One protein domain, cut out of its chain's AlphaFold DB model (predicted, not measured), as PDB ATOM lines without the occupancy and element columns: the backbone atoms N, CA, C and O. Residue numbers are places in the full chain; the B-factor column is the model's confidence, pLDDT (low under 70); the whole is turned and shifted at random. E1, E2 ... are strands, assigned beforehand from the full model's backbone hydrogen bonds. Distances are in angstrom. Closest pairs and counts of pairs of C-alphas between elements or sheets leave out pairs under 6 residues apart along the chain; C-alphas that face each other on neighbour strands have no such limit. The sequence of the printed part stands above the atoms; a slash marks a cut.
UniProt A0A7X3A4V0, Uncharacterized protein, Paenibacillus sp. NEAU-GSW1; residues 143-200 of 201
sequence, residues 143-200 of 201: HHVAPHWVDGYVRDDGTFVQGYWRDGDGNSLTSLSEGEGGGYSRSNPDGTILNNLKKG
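Overview. This is residues 143 to 200 of the 201 residues of an uncharacterized protein of Paenibacillus sp. NEAU-GSW1 (UniProt A0A7X3A4V0). With little regular structure, the domain is a loose two-stranded ribbon: E1 runs on into E2 along one side, and E4 and E3 pair beside them in two small antiparallel sheets, E1-E4 and E2-E3. Residues 167 to 183 loop out between E3 and E4, and residues 189 to 194 stick out. The 58 printed residues hold strands E1, E2, E3, E4 in chain order and no named helix: all strand, with 13 residues in named elements, under half. The radius of gyration of the C-alphas is 13.8 A; the spans are 40 by 27 by 15 A.

Arrangement. E1, residues 143 to 145, and E4, residues 184 to 187, are antiparallel at 143 degrees; N 145 and O 184 are 2.8 A apart, within hydrogen-bond range. E2, residues 148 to 150, and E3, residues 164 to 166, form an antiparallel hairpin at 138 degrees, with N 150 and O 164 at 2.9 A.

Along the chain. E1 begins at C-alpha 143 (-25.662, -33.793, -33.590); E4, 10.1 A long, ends at C-alpha 187 (-24.113, -35.169, -39.603).

Size, cuts and confidence. The printed part has no cut. Links E2 to E3 and E3 to E4 are long. Residues 188 to 200 are among those under pLDDT 70.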
ATOM      1  N   HIS A 143     -25.897 -34.399 -34.891       71.94
ATOM      2  CA  HIS A 143     -25.662 -33.793 -33.590       71.94
ATOM      3  C   HIS A 143     -25.867 -32.283 -33.708       71.94
ATOM      4  O   HIS A 143     -25.401 -31.648 -34.658       71.94
ATOM      5  N   HIS A 144     -26.598 -31.717 -32.750       76.38
ATOM      6  CA  HIS A 144     -26.753 -30.274 -32.644       76.38
ATOM      7  C   HIS A 144     -25.459 -29.669 -32.100       76.38
ATOM      8  O   HIS A 144     -24.937 -30.108 -31.073       76.38
ATOM      9  N   VAL A 145     -24.940 -28.672 -32.805       79.25
ATOM     10  CA  VAL A 145     -23.790 -27.884 -32.382       79.25
ATOM     11  C   VAL A 145     -24.318 -26.561 -31.852       79.25
ATOM     12  O   VAL A 145     -24.788 -25.723 -32.623       79.25
ATOM     13  N   ALA A 146     -24.236 -26.399 -30.532       78.06
ATOM     14  CA  ALA A 146     -24.661 -25.179 -29.864       78.06
ATOM     15  C   ALA A 146     -23.795 -23.982 -30.308       78.06
ATOM     16  O   ALA A 146     -22.582 -24.141 -30.522       78.06
ATOM     17  N   PRO A 147     -24.389 -22.783 -30.434       84.00
ATOM     18  CA  PRO A 147     -23.642 -21.571 -30.724       84.00
ATOM     19  C   PRO A 147     -22.654 -21.296 -29.587       84.00
ATOM     20  O   PRO A 147     -22.954 -21.514 -28.413       84.00
ATOM     21  N   HIS A 148     -21.466 -20.798 -29.922       83.88
ATOM     22  CA  HIS A 148     -20.473 -20.413 -28.917       83.88
ATOM     23  C   HIS A 148     -20.123 -18.935 -29.026       83.88
ATOM     24  O   HIS A 148     -20.038 -18.373 -30.121       83.88
ATOM     25  N   TRP A 149     -19.921 -18.310 -27.869       84.69
ATOM     26  CA  TRP A 149     -19.501 -16.922 -27.778       84.69
ATOM     27  C   TRP A 149     -18.007 -16.803 -28.075       84.69
ATOM     28  O   TRP A 149     -17.194 -17.557 -27.535       84.69
ATOM     29  N   VAL A 150     -17.653 -15.844 -28.924       86.94
ATOM     30  CA  VAL A 150     -16.270 -15.470 -29.206       86.94
ATOM     31  C   VAL A 150     -16.020 -14.096 -28.611       86.94
ATOM     32  O   VAL A 150     -16.684 -13.126 -28.974       86.94
ATOM     33  N   ASP A 151     -15.034 -14.011 -27.722       89.38
ATOM     34  CA  ASP A 151     -14.626 -12.740 -27.137       89.38
ATOM     35  C   ASP A 151     -14.034 -11.794 -28.187       89.38
ATOM     36  O   ASP A 151     -13.421 -12.207 -29.176       89.38
ATOM     37  N   GLY A 152     -14.215 -10.493 -27.956       90.38
ATOM     38  CA  GLY A 152     -13.645  -9.466 -28.821       90.38
ATOM     39  C   GLY A 152     -12.117  -9.485 -28.793       90.38
ATOM     40  O   GLY A 152     -11.504  -9.685 -27.744       90.38
ATOM     41  N   TYR A 153     -11.492  -9.252 -29.943       89.62
ATOM     42  CA  TYR A 153     -10.036  -9.286 -30.100       89.62
ATOM     43  C   TYR A 153      -9.555  -8.211 -31.075       89.62
ATOM     44  O   TYR A 153     -10.328  -7.670 -31.863       89.62
ATOM     45  N   VAL A 154      -8.265  -7.887 -31.024       93.44
ATOM     46  CA  VAL A 154      -7.622  -6.963 -31.969       93.44
ATOM     47  C   VAL A 154      -6.925  -7.787 -33.045       93.44
ATOM     48  O   VAL A 154      -6.186  -8.717 -32.724       93.44
ATOM     49  N   ARG A 155      -7.185  -7.477 -34.317       89.56
ATOM     50  CA  ARG A 155      -6.502  -8.091 -35.466       89.56
ATOM     51  C   ARG A 155      -5.094  -7.517 -35.640       89.56
ATOM     52  O   ARG A 155      -4.795  -6.431 -35.149       89.56
ATOM     53  N   ASP A 156      -4.258  -8.208 -36.411       91.31
ATOM     54  CA  ASP A 156      -2.877  -7.785 -36.699       91.31
ATOM     55  C   ASP A 156      -2.784  -6.420 -37.412       91.31
ATOM     56  O   ASP A 156      -1.769  -5.734 -37.312       91.31
ATOM     57  N   ASP A 157      -3.848  -5.998 -38.103       91.12
ATOM     58  CA  ASP A 157      -3.969  -4.682 -38.749       91.12
ATOM     59  C   ASP A 157      -4.396  -3.552 -37.786       91.12
ATOM     60  O   ASP A 157      -4.545  -2.402 -38.200       91.12
ATOM     61  N   GLY A 158      -4.586  -3.866 -36.499       92.75
ATOM     62  CA  GLY A 158      -5.023  -2.935 -35.459       92.75
ATOM     63  C   GLY A 158      -6.541  -2.762 -35.347       92.75
ATOM     64  O   GLY A 158      -7.001  -2.026 -34.473       92.75
ATOM     65  N   THR A 159      -7.340  -3.435 -36.178       90.00
ATOM     66  CA  THR A 159      -8.806  -3.349 -36.121       90.00
ATOM     67  C   THR A 159      -9.350  -4.126 -34.922       90.00
ATOM     68  O   THR A 159      -9.114  -5.331 -34.796       90.00
ATOM     69  N   PHE A 160     -10.127  -3.465 -34.055       90.62
ATOM     70  CA  PHE A 160     -10.847  -4.138 -32.969       90.62
ATOM     71  C   PHE A 160     -12.106  -4.835 -33.494       90.62
ATOM     72  O   PHE A 160     -12.934  -4.232 -34.177       90.62
ATOM     73  N   VAL A 161     -12.253  -6.108 -33.145       86.94
ATOM     74  CA  VAL A 161     -13.416  -6.943 -33.439       86.94
ATOM     75  C   VAL A 161     -14.229  -7.062 -32.166       86.94
ATOM     76  O   VAL A 161     -13.729  -7.560 -31.160       86.94
ATOM     77  N   GLN A 162     -15.480  -6.614 -32.206       86.00
ATOM     78  CA  GLN A 162     -16.410  -6.853 -31.108       86.00
ATOM     79  C   GLN A 162     -16.725  -8.352 -31.009       86.00
ATOM     80  O   GLN A 162     -16.737  -9.040 -32.027       86.00
ATOM     81  N   GLY A 163     -16.953  -8.857 -29.793       86.62
ATOM     82  CA  GLY A 163     -17.353 -10.251 -29.585       86.62
ATOM     83  C   GLY A 163     -18.696 -10.575 -30.247       86.62
ATOM     84  O   GLY A 163     -19.543  -9.692 -30.393       86.62
ATOM     85  N   TYR A 164     -18.862 -11.824 -30.676       83.31
ATOM     86  CA  TYR A 164     -20.020 -12.286 -31.447       83.31
ATOM     87  C   TYR A 164     -20.271 -13.785 -31.239       83.31
ATOM     88  O   TYR A 164     -19.374 -14.529 -30.830       83.31
ATOM     89  N   TRP A 165     -21.489 -14.235 -31.540       81.75
ATOM     90  CA  TRP A 165     -21.854 -15.650 -31.545       81.75
ATOM     91  C   TRP A 165     -21.456 -16.312 -32.861       81.75
ATOM     92  O   TRP A 165     -21.723 -15.802 -33.946       81.75
ATOM     93  N   ARG A 166     -20.823 -17.479 -32.765       81.00
ATOM     94  CA  ARG A 166     -20.610 -18.398 -33.886       81.00
ATOM     95  C   ARG A 166     -21.732 -19.431 -33.857       81.00
ATOM     96  O   ARG A 166     -21.586 -20.480 -33.231       81.00
ATOM     97  N   ASP A 167     -22.839 -19.106 -34.511       74.00
ATOM     98  CA  ASP A 167     -24.036 -19.951 -34.617       74.00
ATOM     99  C   ASP A 167     -23.970 -20.977 -35.759       74.00
ATOM    100  O   ASP A 167     -24.713 -21.952 -35.754       74.00
ATOM    101  N   GLY A 168     -23.016 -20.819 -36.681       68.19
ATOM    102  CA  GLY A 168     -22.687 -21.818 -37.697       68.19
ATOM    103  C   GLY A 168     -23.697 -21.912 -38.841       68.19
ATOM    104  O   GLY A 168     -23.660 -22.881 -39.595       68.19
ATOM    105  N   ASP A 169     -24.540 -20.893 -39.016       67.12
ATOM    106  CA  ASP A 169     -25.447 -20.769 -40.162       67.12
ATOM    107  C   ASP A 169     -24.741 -20.284 -41.450       67.12
ATOM    108  O   ASP A 169     -25.351 -20.214 -42.517       67.12
ATOM    109  N   GLY A 170     -23.440 -19.981 -41.355       65.44
ATOM    110  CA  GLY A 170     -22.604 -19.514 -42.460       65.44
ATOM    111  C   GLY A 170     -22.735 -18.018 -42.756       65.44
ATOM    112  O   GLY A 170     -22.031 -17.520 -43.636       65.44
ATOM    113  N   ASN A 171     -23.573 -17.288 -42.019       68.19
ATOM    114  CA  ASN A 171     -23.801 -15.865 -42.195       68.19
ATOM    115  C   ASN A 171     -23.100 -15.058 -41.092       68.19
ATOM    116  O   ASN A 171     -23.437 -15.105 -39.921       68.19
ATOM    117  N   SER A 172     -22.111 -14.253 -41.483       66.00
ATOM    118  CA  SER A 172     -21.348 -13.423 -40.535       66.00
ATOM    119  C   SER A 172     -22.078 -12.162 -40.048       66.00
ATOM    120  O   SER A 172     -21.538 -11.438 -39.213       66.00
ATOM    121  N   LEU A 173     -23.268 -11.874 -40.587       70.06
ATOM    122  CA  LEU A 173     -24.105 -10.732 -40.202       70.06
ATOM    123  C   LEU A 173     -25.117 -11.084 -39.108       70.06
ATOM    124  O   LEU A 173     -25.695 -10.187 -38.493       70.06
ATOM    125  N   THR A 174     -25.339 -12.373 -38.875       69.19
ATOM    126  CA  THR A 174     -26.181 -12.895 -37.806       69.19
ATOM    127  C   THR A 174     -25.292 -13.384 -36.671       69.19
ATOM    128  O   THR A 174     -24.206 -13.919 -36.869       69.19
ATOM    129  N   SER A 175     -25.709 -13.077 -35.448       75.81
ATOM    130  CA  SER A 175     -25.005 -13.458 -34.228       75.81
ATOM    131  C   SER A 175     -26.067 -13.859 -33.217       75.81
ATOM    132  O   SER A 175     -26.353 -13.106 -32.282       75.81
ATOM    133  N   LEU A 176     -26.689 -15.010 -33.456       77.94
ATOM    134  CA  LEU A 176     -27.795 -15.493 -32.642       77.94
ATOM    135  C   LEU A 176     -27.277 -16.340 -31.480       77.94
ATOM    136  O   LEU A 176     -26.439 -17.229 -31.647       77.94
ATOM    137  N   SER A 177     -27.795 -16.067 -30.286       76.75
ATOM    138  CA  SER A 177     -27.639 -16.978 -29.153       76.75
ATOM    139  C   SER A 177     -28.523 -18.220 -29.325       76.75
ATOM    140  O   SER A 177     -29.432 -18.250 -30.155       76.75
ATOM    141  N   GLU A 178     -28.300 -19.255 -28.513       76.12
ATOM    142  CA  GLU A 178     -29.100 -20.494 -28.561       76.12
ATOM    143  C   GLU A 178     -30.601 -20.219 -28.354       76.12
ATOM    144  O   GLU A 178     -31.447 -20.782 -29.041       76.12
ATOM    145  N   GLY A 179     -30.943 -19.274 -27.469       68.69
ATOM    146  CA  GLY A 179     -32.330 -18.870 -27.218       68.69
ATOM    147  C   GLY A 179     -32.986 -18.092 -28.365       68.69
ATOM    148  O   GLY A 179     -34.207 -17.954 -28.383       68.69
ATOM    149  N   GLU A 180     -32.197 -17.597 -29.317       73.50
ATOM    150  CA  GLU A 180     -32.652 -16.856 -30.499       73.50
ATOM    151  C   GLU A 180     -32.649 -17.730 -31.765       73.50
ATOM    152  O   GLU A 180     -32.839 -17.217 -32.867       73.50
ATOM    153  N   GLY A 181     -32.446 -19.045 -31.615       70.56
ATOM    154  CA  GLY A 181     -32.379 -19.996 -32.727       70.56
ATOM    155  C   GLY A 181     -30.982 -20.148 -33.334       70.56
ATOM    156  O   GLY A 181     -30.853 -20.631 -34.456       70.56
ATOM    157  N   GLY A 182     -29.934 -19.729 -32.619       74.69
ATOM    158  CA  GLY A 182     -28.551 -19.973 -33.020       74.69
ATOM    159  C   GLY A 182     -28.160 -21.450 -32.889       74.69
ATOM    160  O   GLY A 182     -28.651 -22.161 -32.016       74.69
ATOM    161  N   GLY A 183     -27.230 -21.901 -33.732       74.44
ATOM    162  CA  GLY A 183     -26.747 -23.281 -33.785       74.44
ATOM    163  C   GLY A 183     -27.086 -23.977 -35.106       74.44
ATOM    164  O   GLY A 183     -27.883 -23.502 -35.915       74.44
ATOM    165  N   TYR A 184     -26.483 -25.142 -35.337       74.56
ATOM    166  CA  TYR A 184     -26.729 -25.934 -36.545       74.56
ATOM    167  C   TYR A 184     -26.672 -27.433 -36.259       74.56
ATOM    168  O   TYR A 184     -26.028 -27.886 -35.312       74.56
ATOM    169  N   SER A 185     -27.353 -28.216 -37.091       73.25
ATOM    170  CA  SER A 185     -27.341 -29.675 -37.020       73.25
ATOM    171  C   SER A 185     -26.343 -30.222 -38.029       73.25
ATOM    172  O   SER A 185     -26.436 -29.960 -39.232       73.25
ATOM    173  N   ARG A 186     -25.378 -31.001 -37.544       70.38
ATOM    174  CA  ARG A 186     -24.305 -31.563 -38.367       70.38
ATOM    175  C   ARG A 186     -24.382 -33.081 -38.382       70.38
ATOM    176  O   ARG A 186     -24.496 -33.684 -37.318       70.38
ATOM    177  N   SER A 187     -24.287 -33.713 -39.553       70.38
ATOM    178  CA  SER A 187     -24.113 -35.169 -39.603       70.38
ATOM    179  C   SER A 187     -22.686 -35.557 -39.231       70.38
ATOM    180  O   SER A 187     -21.740 -34.772 -39.366       70.38
ATOM    181  N   ASN A 188     -22.524 -36.785 -38.741       64.56
ATOM    182  CA  ASN A 188     -21.198 -37.360 -38.557       64.56
ATOM    183  C   ASN A 188     -20.426 -37.370 -39.888       64.56
ATOM    184  O   ASN A 188     -21.035 -37.621 -40.929       64.56
ATOM    185  N   PRO A 189     -19.100 -37.135 -39.868       65.25
ATOM    186  CA  PRO A 189     -18.295 -37.150 -41.081       65.25
ATOM    187  C   PRO A 189     -18.350 -38.543 -41.718       65.25
ATOM    188  O   PRO A 189     -17.810 -39.500 -41.166       65.25
ATOM    189  N   ASP A 190     -18.992 -38.653 -42.875       64.44
ATOM    190  CA  ASP A 190     -19.188 -39.915 -43.602       64.44
ATOM    191  C   ASP A 190     -18.471 -39.934 -44.966       64.44
ATOM    192  O   ASP A 190     -18.696 -40.810 -45.798       64.44
ATOM    193  N   GLY A 191     -17.585 -38.960 -45.200       58.00
ATOM    194  CA  GLY A 191     -16.852 -38.796 -46.458       58.00
ATOM    195  C   GLY A 191     -17.634 -38.070 -47.558       58.00
ATOM    196  O   GLY A 191     -17.050 -37.752 -48.592       58.00
ATOM    197  N   THR A 192     -18.908 -37.736 -47.334       57.59
ATOM    198  CA  THR A 192     -19.734 -36.983 -48.283       57.59
ATOM    199  C   THR A 192     -19.813 -35.532 -47.830       57.59
ATOM    200  O   THR A 192     -20.397 -35.224 -46.808       57.59
ATOM    201  N   ILE A 193     -19.215 -34.588 -48.559       58.75
ATOM    202  CA  ILE A 193     -19.120 -33.189 -48.085       58.75
ATOM    203  C   ILE A 193     -20.499 -32.494 -48.057       58.75
ATOM    204  O   ILE A 193     -20.732 -31.618 -47.227       58.75
ATOM    205  N   LEU A 194     -21.422 -32.917 -48.925       57.38
ATOM    206  CA  LEU A 194     -22.680 -32.220 -49.223       57.38
ATOM    207  C   LEU A 194     -23.831 -32.463 -48.229       57.38
ATOM    208  O   LEU A 194     -24.818 -31.739 -48.285       57.38
ATOM    209  N   ASN A 195     -23.747 -33.449 -47.334       58.12
ATOM    210  CA  ASN A 195     -24.841 -33.798 -46.411       58.12
ATOM    211  C   ASN A 195     -24.618 -33.303 -44.968       58.12
ATOM    212  O   ASN A 195     -25.479 -33.501 -44.113       58.12
ATOM    213  N   ASN A 196     -23.492 -32.629 -44.707       55.62
ATOM    214  CA  ASN A 196     -23.032 -32.343 -43.347       55.62
ATOM    215  C   ASN A 196     -23.643 -31.111 -42.684       55.62
ATOM    216  O   ASN A 196     -23.353 -30.877 -41.517       55.62
ATOM    217  N   LEU A 197     -24.456 -30.315 -43.375       56.88
ATOM    218  CA  LEU A 197     -24.989 -29.062 -42.840       56.88
ATOM    219  C   LEU A 197     -26.504 -29.020 -43.036       56.88
ATOM    220  O   LEU A 197     -26.990 -28.817 -44.147       56.88
ATOM    221  N   LYS A 198     -27.254 -29.195 -41.945       58.12
ATOM    222  CA  LYS A 198     -28.671 -28.830 -41.868       58.12
ATOM    223  C   LYS A 198     -28.809 -27.662 -40.898       58.12
ATOM    224  O   LYS A 198     -28.393 -27.757 -39.744       58.12
ATOM    225  N   LYS A 199     -29.394 -26.556 -41.361       51.19
ATOM    226  CA  LYS A 199     -29.721 -25.416 -40.497       51.19
ATOM    227  C   LYS A 199     -30.685 -25.894 -39.405       51.19
ATOM    228  O   LYS A 199     -31.634 -26.615 -39.713       51.19
ATOM    229  N   GLY A 200     -30.395 -25.562 -38.147       51.00
ATOM    230  CA  GLY A 200     -31.341 -25.797 -37.059       51.00
ATOM    231  C   GLY A 200     -32.605 -24.980 -37.321       51.00
ATOM    232  O   GLY A 200     -32.504 -23.808 -37.681       51.00
TER     233      GLY A 200